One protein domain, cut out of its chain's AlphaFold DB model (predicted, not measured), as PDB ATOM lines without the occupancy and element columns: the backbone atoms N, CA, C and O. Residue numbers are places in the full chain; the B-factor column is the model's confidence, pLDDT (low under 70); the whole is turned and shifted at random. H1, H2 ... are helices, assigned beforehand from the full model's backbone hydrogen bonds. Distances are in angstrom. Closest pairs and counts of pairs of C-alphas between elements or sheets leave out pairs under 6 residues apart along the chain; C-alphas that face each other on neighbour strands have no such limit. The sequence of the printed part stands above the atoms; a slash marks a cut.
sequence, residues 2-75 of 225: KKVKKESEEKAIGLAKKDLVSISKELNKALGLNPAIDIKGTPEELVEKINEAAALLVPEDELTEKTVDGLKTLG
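What this domain is: This is residues 2 to 75 of the 225 residues of an uncharacterized protein of Spirochaetales bacterium (UniProt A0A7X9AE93). Two helices, H2 and H3, lie side by side and run the same way, and a shorter helix, H4, packs on H2 at a steep angle; H1 reaches out from the end of this body where H2 and H3 begin, as an arm that adds to the length. The link of residues 32 to 42 folds back from the end of H2 to the start of H3. You will find 74 residues printed with four named helices in the order H1, H2, H3, H4, and no named strand; the class is all helix, with 48 residues in the helices. The whole is compact by its radius of gyration of the C-alphas, 12.2 A, and elongated in outline, spanning 41 by 23 by 16 A.

Where its parts are: Find C-alpha 17 at (-15.891, -30.948, 1.187); from there H2, the longest helix, runs through residues 17 to 31 to C-alpha 31 at (-15.550, -19.461, -16.073), a length of 20.7 A. Then look at residues 43 to 54 for H3, 15.9 A long. H4 is residues 65 to 73 and ends at C-alpha 73, at (-27.640, -25.011, -1.061). Go back to residues 2 to 13 for H1, 17.8 A long.

How they stand to each other: Begin with H2, which touches H3 at a shallow tilt of 27 degrees, the same way. Their closest C-alphas are those of Lys 17 and Pro 43, 5.8 A apart. H2 also touches H4, at a steep tilt of 66 degrees, opposite ways; look at the closest C-alphas, those of Ile 23 and Thr 67, 5.3 A apart. H3 and H4 are close but not clearly touching, with the closest C-alphas, those of Ala 54 and Leu 71, 7.7 A apart; they are only just about perpendicular, at 71 degrees. H1 touches no helix but is near H3, where the closest C-alphas, those of Ile 13 and Glu 44, are 7.8 A apart. H1 and H4 are apart. In H2, H3 and H4 every O i to N i+4 pair is within hydrogen-bond range; in H1 it is 4 of 8.

The domain as a whole: The two C-alphas farthest apart are those of Lys 2 and Glu 60, at 41.8 A. The printed part has no cut. The link from H1 to H2 is tight, that from H2 to H3 is long with 11 residues, and that from H3 to H4 is short with 10. Read the B-factor column for the model's confidence: the mean pLDDT of the printed part is 80.7, and residues 2 to 14 are under 70.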
ATOM      1  N   LYS A   2     -10.929 -36.607  16.044       43.88
ATOM      2  CA  LYS A   2     -11.017 -36.143  14.638       43.88
ATOM      3  C   LYS A   2     -12.400 -36.277  13.972       43.88
ATOM      4  O   LYS A   2     -12.737 -35.443  13.150       43.88
ATOM      5  N   LYS A   3     -13.203 -37.284  14.341       43.22
ATOM      6  CA  LYS A   3     -14.527 -37.515  13.728       43.22
ATOM      7  C   LYS A   3     -15.569 -36.454  14.120       43.22
ATOM      8  O   LYS A   3     -16.298 -35.976  13.272       43.22
ATOM      9  N   VAL A   4     -15.526 -36.000  15.376       41.81
ATOM     10  CA  VAL A   4     -16.503 -35.049  15.936       41.81
ATOM     11  C   VAL A   4     -16.322 -33.626  15.391       41.81
ATOM     12  O   VAL A   4     -17.284 -32.879  15.317       41.81
ATOM     13  N   LYS A   5     -15.100 -33.246  14.983       45.78
ATOM     14  CA  LYS A   5     -14.827 -31.903  14.445       45.78
ATOM     15  C   LYS A   5     -15.253 -31.752  12.977       45.78
ATOM     16  O   LYS A   5     -15.684 -30.681  12.574       45.78
ATOM     17  N   LYS A   6     -15.176 -32.844  12.206       45.41
ATOM     18  CA  LYS A   6     -15.583 -32.879  10.797       45.41
ATOM     19  C   LYS A   6     -17.103 -32.695  10.647       45.41
ATOM     20  O   LYS A   6     -17.539 -31.853   9.876       45.41
ATOM     21  N   GLU A   7     -17.883 -33.372  11.497       46.72
ATOM     22  CA  GLU A   7     -19.348 -33.234  11.534       46.72
ATOM     23  C   GLU A   7     -19.834 -31.843  11.980       46.72
ATOM     24  O   GLU A   7     -20.944 -31.457  11.630       46.72
ATOM     25  N   SER A   8     -19.048 -31.072  12.744       46.88
ATOM     26  CA  SER A   8     -19.454 -29.725  13.175       46.88
ATOM     27  C   SER A   8     -19.210 -28.631  12.129       46.88
ATOM     28  O   SER A   8     -19.955 -27.657  12.122       46.88
ATOM     29  N   GLU A   9     -18.208 -28.783  11.257       48.75
ATOM     30  CA  GLU A   9     -17.953 -27.844  10.147       48.75
ATOM     31  C   GLU A   9     -18.843 -28.151   8.931       48.75
ATOM     32  O   GLU A   9     -19.446 -27.236   8.377       48.75
ATOM     33  N   GLU A  10     -19.040 -29.431   8.576       49.34
ATOM     34  CA  GLU A  10     -19.958 -29.831   7.487       49.34
ATOM     35  C   GLU A  10     -21.410 -29.395   7.770       49.34
ATOM     36  O   GLU A  10     -22.146 -29.019   6.861       49.34
ATOM     37  N   LYS A  11     -21.817 -29.352   9.045       47.56
ATOM     38  CA  LYS A  11     -23.173 -28.949   9.445       47.56
ATOM     39  C   LYS A  11     -23.415 -27.435   9.423       47.56
ATOM     40  O   LYS A  11     -24.569 -27.021   9.434       47.56
ATOM     41  N   ALA A  12     -22.363 -26.617   9.413       53.91
ATOM     42  CA  ALA A  12     -22.488 -25.162   9.303       53.91
ATOM     43  C   ALA A  12     -22.506 -24.685   7.840       53.91
ATOM     44  O   ALA A  12     -23.066 -23.632   7.555       53.91
ATOM     45  N   ILE A  13     -21.904 -25.465   6.937       60.38
ATOM     46  CA  ILE A  13     -21.671 -25.095   5.534       60.38
ATOM     47  C   ILE A  13     -22.723 -25.707   4.590       60.38
ATOM     48  O   ILE A  13     -22.901 -25.236   3.474       60.38
ATOM     49  N   GLY A  14     -23.455 -26.737   5.028       69.25
ATOM     50  CA  GLY A  14     -24.560 -27.325   4.259       69.25
ATOM     51  C   GLY A  14     -24.139 -28.298   3.149       69.25
ATOM     52  O   GLY A  14     -25.000 -28.987   2.618       69.25
ATOM     53  N   LEU A  15     -22.837 -28.420   2.849       80.00
ATOM     54  CA  LEU A  15     -22.265 -29.321   1.836       80.00
ATOM     55  C   LEU A  15     -21.001 -30.030   2.335       80.00
ATOM     56  O   LEU A  15     -20.241 -29.495   3.150       80.00
ATOM     57  N   ALA A  16     -20.740 -31.230   1.808       86.75
ATOM     58  CA  ALA A  16     -19.505 -31.948   2.093       86.75
ATOM     59  C   ALA A  16     -18.327 -31.336   1.319       86.75
ATOM     60  O   ALA A  16     -18.468 -30.832   0.204       86.75
ATOM     61  N   LYS A  17     -17.105 -31.457   1.860       84.12
ATOM     62  CA  LYS A  17     -15.891 -30.948   1.187       84.12
ATOM     63  C   LYS A  17     -15.712 -31.511  -0.234       84.12
ATOM     64  O   LYS A  17     -15.153 -30.834  -1.089       84.12
ATOM     65  N   LYS A  18     -16.164 -32.745  -0.484       86.12
ATOM     66  CA  LYS A  18     -16.094 -33.376  -1.811       86.12
ATOM     67  C   LYS A  18     -16.948 -32.625  -2.840       86.12
ATOM     68  O   LYS A  18     -16.464 -32.376  -3.941       86.12
ATOM     69  N   ASP A  19     -18.145 -32.205  -2.450       88.75
ATOM     70  CA  ASP A  19     -19.071 -31.478  -3.320       88.75
ATOM     71  C   ASP A  19     -18.535 -30.076  -3.614       88.75
ATOM     72  O   ASP A  19     -18.471 -29.675  -4.772       88.75
ATOM     73  N   LEU A  20     -18.007 -29.382  -2.597       89.00
ATOM     74  CA  LEU A  20     -17.336 -28.085  -2.769       89.00
ATOM     75  C   LEU A  20     -16.164 -28.165  -3.759       89.00
ATOM     76  O   LEU A  20     -15.976 -27.270  -4.580       89.00
ATOM     77  N   VAL A  21     -15.380 -29.246  -3.710       91.31
ATOM     78  CA  VAL A  21     -14.285 -29.478  -4.663       91.31
ATOM     79  C   VAL A  21     -14.819 -29.725  -6.074       91.31
ATOM     80  O   VAL A  21     -14.255 -29.185  -7.025       91.31
ATOM     81  N   SER A  22     -15.891 -30.508  -6.223       90.88
ATOM     82  CA  SER A  22     -16.526 -30.753  -7.524       90.88
ATOM     83  C   SER A  22     -17.047 -29.454  -8.141       90.88
ATOM     84  O   SER A  22     -16.680 -29.125  -9.268       90.88
ATOM     85  N   ILE A  23     -17.796 -28.673  -7.358       91.12
ATOM     86  CA  ILE A  23     -18.315 -27.352  -7.737       91.12
ATOM     87  C   ILE A  23     -17.163 -26.430  -8.145       91.12
ATOM     88  O   ILE A  23     -17.192 -25.833  -9.215       91.12
ATOM     89  N   SER A  24     -16.094 -26.365  -7.347       92.31
ATOM     90  CA  SER A  24     -14.930 -25.516  -7.643       92.31
ATOM     91  C   SER A  24     -14.240 -25.888  -8.957       92.31
ATOM     92  O   SER A  24     -13.851 -25.005  -9.722       92.31
ATOM     93  N   LYS A  25     -14.078 -27.189  -9.248       93.00
ATOM     94  CA  LYS A  25     -13.499 -27.656 -10.521       93.00
ATOM     95  C   LYS A  25     -14.367 -27.253 -11.705       93.00
ATOM     96  O   LYS A  25     -13.842 -26.843 -12.740       93.00
ATOM     97  N   GLU A  26     -15.675 -27.384 -11.551       92.12
ATOM     98  CA  GLU A  26     -16.616 -27.037 -12.599       92.12
ATOM     99  C   GLU A  26     -16.661 -25.530 -12.850       92.12
ATOM    100  O   GLU A  26     -16.533 -25.117 -13.997       92.12
ATOM    101  N   LEU A  27     -16.698 -24.710 -11.797       90.94
ATOM    102  CA  LEU A  27     -16.614 -23.252 -11.912       90.94
ATOM    103  C   LEU A  27     -15.306 -22.803 -12.568       90.94
ATOM    104  O   LEU A  27     -15.329 -21.961 -13.461       90.94
ATOM    105  N   ASN A  28     -14.170 -23.405 -12.205       92.81
ATOM    106  CA  ASN A  28     -12.890 -23.130 -12.864       92.81
ATOM    107  C   ASN A  28     -12.939 -23.423 -14.368       92.81
ATOM    108  O   ASN A  28     -12.376 -22.667 -15.160       92.81
ATOM    109  N   LYS A  29     -13.604 -24.513 -14.767       91.38
ATOM    110  CA  LYS A  29     -13.737 -24.919 -16.168       91.38
ATOM    111  C   LYS A  29     -14.723 -24.038 -16.935       91.38
ATOM    112  O   LYS A  29     -14.421 -23.665 -18.065       91.38
ATOM    113  N   ALA A  30     -15.874 -23.733 -16.338       88.00
ATOM    114  CA  ALA A  30     -16.932 -22.939 -16.951       88.00
ATOM    115  C   ALA A  30     -16.496 -21.479 -17.134       88.00
ATOM    116  O   ALA A  30     -16.605 -20.934 -18.228       88.00
ATOM    117  N   LEU A  31     -15.914 -20.879 -16.092       89.00
ATOM    118  CA  LEU A  31     -15.550 -19.461 -16.073       89.00
ATOM    119  C   LEU A  31     -14.110 -19.186 -16.530       89.00
ATOM    120  O   LEU A  31     -13.750 -18.033 -16.762       89.00
ATOM    121  N   GLY A  32     -13.263 -20.215 -16.639       89.75
ATOM    122  CA  GLY A  32     -11.855 -20.054 -17.019       89.75
ATOM    123  C   GLY A  32     -11.069 -19.155 -16.057       89.75
ATOM    124  O   GLY A  32     -10.251 -18.349 -16.502       89.75
ATOM    125  N   LEU A  33     -11.352 -19.254 -14.751       88.62
ATOM    126  CA  LEU A  33     -10.813 -18.362 -13.718       88.62
ATOM    127  C   LEU A  33      -9.278 -18.359 -13.705       88.62
ATOM    128  O   LEU A  33      -8.639 -19.412 -13.701       88.62
ATOM    129  N   ASN A  34      -8.689 -17.162 -13.651       84.31
ATOM    130  CA  ASN A  34      -7.249 -16.975 -13.501       84.31
ATOM    131  C   ASN A  34      -6.955 -15.857 -12.477       84.31
ATOM    132  O   ASN A  34      -7.147 -14.682 -12.806       84.31
ATOM    133  N   PRO A  35      -6.507 -16.189 -11.248       85.75
ATOM    134  CA  PRO A  35      -6.152 -17.529 -10.768       85.75
ATOM    135  C   PRO A  35      -7.370 -18.435 -10.524       85.75
ATOM    136  O   PRO A  35      -8.451 -17.966 -10.176       85.75
ATOM    137  N   ALA A  36      -7.178 -19.745 -10.688       93.00
ATOM    138  CA  ALA A  36      -8.208 -20.746 -10.424       93.00
ATOM    139  C   ALA A  36      -8.523 -20.874  -8.920       93.00
ATOM    140  O   ALA A  36      -7.675 -20.621  -8.056       93.00
ATOM    141  N   ILE A  37      -9.735 -21.331  -8.597       91.44
ATOM    142  CA  ILE A  37     -10.130 -21.713  -7.238       91.44
ATOM    143  C   ILE A  37      -9.249 -22.876  -6.780       91.44
ATOM    144  O   ILE A  37      -9.194 -23.926  -7.426       91.44
ATOM    145  N   ASP A  38      -8.583 -22.692  -5.641       91.62
ATOM    146  CA  ASP A  38      -7.715 -23.706  -5.049       91.62
ATOM    147  C   ASP A  38      -8.533 -24.800  -4.350       91.62
ATOM    148  O   ASP A  38      -8.985 -24.645  -3.215       91.62
ATOM    149  N   ILE A  39      -8.667 -25.943  -5.023       89.50
ATOM    150  CA  ILE A  39      -9.390 -27.126  -4.538       89.50
ATOM    151  C   ILE A  39      -8.751 -27.797  -3.311       89.50
ATOM    152  O   ILE A  39      -9.385 -28.639  -2.669       89.50
ATOM    153  N   LYS A  40      -7.496 -27.468  -2.974       88.88
ATOM    154  CA  LYS A  40      -6.799 -28.023  -1.800       88.88
ATOM    155  C   LYS A  40      -7.118 -27.254  -0.514       88.88
ATOM    156  O   LYS A  40      -6.799 -27.754   0.569       88.88
ATOM    157  N   GLY A  41      -7.790 -26.106  -0.628       83.62
ATOM    158  CA  GLY A  41      -8.158 -25.226   0.477       83.62
ATOM    159  C   GLY A  41      -9.038 -25.863   1.559       83.62
ATOM    160  O   GLY A  41      -9.505 -27.013   1.475       83.62
ATOM    161  N   THR A  42      -9.249 -25.108   2.631       87.94
ATOM    162  CA  THR A  42     -10.240 -25.422   3.668       87.94
ATOM    163  C   THR A  42     -11.664 -25.278   3.112       87.94
ATOM    164  O   THR A  42     -11.870 -24.586   2.117       87.94
ATOM    165  N   PRO A  43     -12.670 -25.961   3.691       84.38
ATOM    166  CA  PRO A  43     -14.046 -25.846   3.203       84.38
ATOM    167  C   PRO A  43     -14.569 -24.401   3.261       84.38
ATOM    168  O   PRO A  43     -15.304 -24.000   2.371       84.38
ATOM    169  N   GLU A  44     -14.140 -23.608   4.245       85.25
ATOM    170  CA  GLU A  44     -14.493 -22.189   4.370       85.25
ATOM    171  C   GLU A  44     -13.943 -21.357   3.196       85.25
ATOM    172  O   GLU A  44     -14.698 -20.639   2.546       85.25
ATOM    173  N   GLU A  45     -12.657 -21.523   2.858       85.94
ATOM    174  CA  GLU A  45     -12.026 -20.841   1.714       85.94
ATOM    175  C   GLU A  45     -12.643 -21.255   0.372       85.94
ATOM    176  O   GLU A  45     -12.748 -20.441  -0.545       85.94
ATOM    177  N   LEU A  46     -13.042 -22.527   0.243       89.19
ATOM    178  CA  LEU A  46     -13.735 -23.008  -0.951       89.19
ATOM    179  C   LEU A  46     -15.079 -22.306  -1.103       89.19
ATOM    180  O   LEU A  46     -15.369 -21.808  -2.182       89.19
ATOM    181  N   VAL A  47     -15.875 -22.218  -0.038       87.81
ATOM    182  CA  VAL A  47     -17.184 -21.551  -0.073       87.81
ATOM    183  C   VAL A  47     -17.048 -20.077  -0.431       87.81
ATOM    184  O   VAL A  47     -17.814 -19.586  -1.254       87.81
ATOM    185  N   GLU A  48     -16.082 -19.366   0.149       89.00
ATOM    186  CA  GLU A  48     -15.854 -17.949  -0.152       89.00
ATOM    187  C   GLU A  48     -15.526 -17.740  -1.638       89.00
ATOM    188  O   GLU A  48     -16.203 -16.975  -2.323       89.00
ATOM    189  N   LYS A  49     -14.576 -18.512  -2.177       90.62
ATOM    190  CA  LYS A  49     -14.203 -18.433  -3.597       90.62
ATOM    191  C   LYS A  49     -15.306 -18.912  -4.539       90.62
ATOM    192  O   LYS A  49     -15.458 -18.358  -5.625       90.62
ATOM    193  N   ILE A  50     -16.073 -19.927  -4.143       91.44
ATOM    194  CA  ILE A  50     -17.247 -20.400  -4.886       91.44
ATOM    195  C   ILE A  50     -18.296 -19.289  -4.956       91.44
ATOM    196  O   ILE A  50     -18.833 -19.061  -6.032       91.44
ATOM    197  N   ASN A  51     -18.553 -18.565  -3.863       89.50
ATOM    198  CA  ASN A  51     -19.474 -17.424  -3.861       89.50
ATOM    199  C   ASN A  51     -19.000 -16.302  -4.796       89.50
ATOM    200  O   ASN A  51     -19.789 -15.785  -5.586       89.50
ATOM    201  N   GLU A  52     -17.714 -15.942  -4.738       89.44
ATOM    202  CA  GLU A  52     -17.133 -14.928  -5.629       89.44
ATOM    203  C   GLU A  52     -17.232 -15.336  -7.103       89.44
ATOM    204  O   GLU A  52     -17.639 -14.537  -7.945       89.44
ATOM    205  N   ALA A  53     -16.895 -16.587  -7.413       90.25
ATOM    206  CA  ALA A  53     -16.989 -17.127  -8.763       90.25
ATOM    207  C   ALA A  53     -18.440 -17.220  -9.236       90.25
ATOM    208  O   ALA A  53     -18.737 -16.889 -10.381       90.25
ATOM    209  N   ALA A  54     -19.360 -17.617  -8.362       88.69
ATOM    210  CA  ALA A  54     -20.762 -17.740  -8.714       88.69
ATOM    211  C   ALA A  54     -21.416 -16.385  -9.012       88.69
ATOM    212  O   ALA A  54     -22.318 -16.317  -9.839       88.69
ATOM    213  N   ALA A  55     -20.913 -15.291  -8.433       87.25
ATOM    214  CA  ALA A  55     -21.333 -13.939  -8.801       87.25
ATOM    215  C   ALA A  55     -20.923 -13.536 -10.233       87.25
ATOM    216  O   ALA A  55     -21.457 -12.566 -10.773       87.25
ATOM    217  N   LEU A  56     -19.975 -14.253 -10.846       88.25
ATOM    218  CA  LEU A  56     -19.549 -14.054 -12.233       88.25
ATOM    219  C   LEU A  56     -20.310 -14.942 -13.224       88.25
ATOM    220  O   LEU A  56     -20.138 -14.757 -14.428       88.25
ATOM    221  N   LEU A  57     -21.126 -15.883 -12.736       86.44
ATOM    222  CA  LEU A  57     -21.895 -16.773 -13.595       86.44
ATOM    223  C   LEU A  57     -22.925 -15.998 -14.406       86.44
ATOM    224  O   LEU A  57     -23.690 -15.179 -13.887       86.44
ATOM    225  N   VAL A  58     -22.978 -16.324 -15.688       82.62
ATOM    226  CA  VAL A  58     -24.018 -15.878 -16.604       82.62
ATOM    227  C   VAL A  58     -24.937 -17.051 -16.959       82.62
ATOM    228  O   VAL A  58     -24.501 -18.197 -16.962       82.62
ATOM    229  N   PRO A  59     -26.206 -16.808 -17.334       78.00
ATOM    230  CA  PRO A  59     -27.141 -17.877 -17.717       78.00
ATOM    231  C   PRO A  59     -26.697 -18.710 -18.932       78.00
ATOM    232  O   PRO A  59     -27.293 -19.738 -19.237       78.00
ATOM    233  N   GLU A  60     -25.697 -18.233 -19.676       80.50
ATOM    234  CA  GLU A  60     -25.093 -18.953 -20.797       80.50
ATOM    235  C   GLU A  60     -23.992 -19.934 -20.369       80.50
ATOM    236  O   GLU A  60     -23.550 -20.719 -21.212       80.50
ATOM    237  N   ASP A  61     -23.553 -19.893 -19.107       85.06
ATOM    238  CA  ASP A  61     -22.537 -20.801 -18.586       85.06
ATOM    239  C   ASP A  61     -23.116 -22.207 -18.421       85.06
ATOM    240  O   ASP A  61     -24.165 -22.425 -17.813       85.06
ATOM    241  N   GLU A  62     -22.413 -23.187 -18.987       84.94
ATOM    242  CA  GLU A  62     -22.794 -24.592 -18.906       84.94
ATOM    243  C   GLU A  62     -22.324 -25.168 -17.566       84.94
ATOM    244  O   GLU A  62     -21.152 -25.516 -17.405       84.94
ATOM    245  N   LEU A  63     -23.254 -25.266 -16.615       86.31
ATOM    246  CA  LEU A  63     -23.073 -25.952 -15.337       86.31
ATOM    247  C   LEU A  63     -23.943 -27.207 -15.267       86.31
ATOM    248  O   LEU A  63     -25.055 -27.249 -15.797       86.31
ATOM    249  N   THR A  64     -23.452 -28.228 -14.577       88.00
ATOM    250  CA  THR A  64     -24.220 -29.414 -14.224       88.00
ATOM    251  C   THR A  64     -25.264 -29.079 -13.169       88.00
ATOM    252  O   THR A  64     -25.049 -28.229 -12.301       88.00
ATOM    253  N   GLU A  65     -26.378 -29.808 -13.204       85.50
ATOM    254  CA  GLU A  65     -27.473 -29.694 -12.233       85.50
ATOM    255  C   GLU A  65     -26.951 -29.808 -10.796       85.50
ATOM    256  O   GLU A  65     -27.201 -28.933  -9.978       85.50
ATOM    257  N   LYS A  66     -26.063 -30.777 -10.533       84.25
ATOM    258  CA  LYS A  66     -25.419 -30.962  -9.221       84.25
ATOM    259  C   LYS A  66     -24.688 -29.715  -8.722       84.25
ATOM    260  O   LYS A  66     -24.708 -29.430  -7.526       84.25
ATOM    261  N   THR A  67     -24.030 -28.980  -9.615       87.94
ATOM    262  CA  THR A  67     -23.340 -27.739  -9.252       87.94
ATOM    263  C   THR A  67     -24.325 -26.605  -9.019       87.94
ATOM    264  O   THR A  67     -24.160 -25.860  -8.058       87.94
ATOM    265  N   VAL A  68     -25.385 -26.507  -9.822       86.00
ATOM    266  CA  VAL A  68     -26.470 -25.541  -9.600       86.00
ATOM    267  C   VAL A  68     -27.160 -25.790  -8.253       86.00
ATOM    268  O   VAL A  68     -27.315 -24.853  -7.472       86.00
ATOM    269  N   ASP A  69     -27.498 -27.037  -7.928       84.81
ATOM    270  CA  ASP A  69     -28.096 -27.421  -6.643       84.81
ATOM    271  C   ASP A  69     -27.146 -27.181  -5.465       84.81
ATOM    272  O   ASP A  69     -27.553 -26.692  -4.406       84.81
ATOM    273  N   GLY A  70     -25.854 -27.452  -5.655       85.25
ATOM    274  CA  GLY A  70     -24.824 -27.124  -4.674       85.25
ATOM    275  C   GLY A  70     -24.735 -25.620  -4.402       85.25
ATOM    276  O   GLY A  70     -24.703 -25.195  -3.250       85.25
ATOM    277  N   LEU A  71     -24.767 -24.790  -5.443       86.62
ATOM    278  CA  LEU A  71     -24.755 -23.329  -5.311       86.62
ATOM    279  C   LEU A  71     -26.030 -22.805  -4.630       86.62
ATOM    280  O   LEU A  71     -25.937 -21.975  -3.724       86.62
ATOM    281  N   LYS A  72     -27.203 -23.354  -4.971       84.06
ATOM    282  CA  LYS A  72     -28.472 -23.056  -4.283       84.06
ATOM    283  C   LYS A  72     -28.414 -23.418  -2.797       84.06
ATOM    284  O   LYS A  72     -28.845 -22.635  -1.954       84.06
ATOM    285  N   THR A  73     -27.825 -24.566  -2.456       83.94
ATOM    286  CA  THR A  73     -27.640 -25.011  -1.061       83.94
ATOM    287  C   THR A  73     -26.735 -24.058  -0.269       83.94
ATOM    288  O   THR A  73     -26.942 -23.863   0.929       83.94
ATOM    289  N   LEU A  74     -25.778 -23.402  -0.937       81.06
ATOM    290  CA  LEU A  74     -24.940 -22.347  -0.350       81.06
ATOM    291  C   LEU A  74     -25.660 -20.991  -0.220       81.06
ATOM    292  O   LEU A  74     -25.075 -20.043   0.304       81.06
ATOM    293  N   GLY A  75     -26.919 -20.888  -0.656       77.75
ATOM    294  CA  GLY A  75     -27.697 -19.650  -0.631       77.75
ATOM    295  C   GLY A  75     -27.319 -18.666  -1.739       77.75
ATOM    296  O   GLY A  75     -27.582 -17.471  -1.602       77.75
TER     297      GLY A  75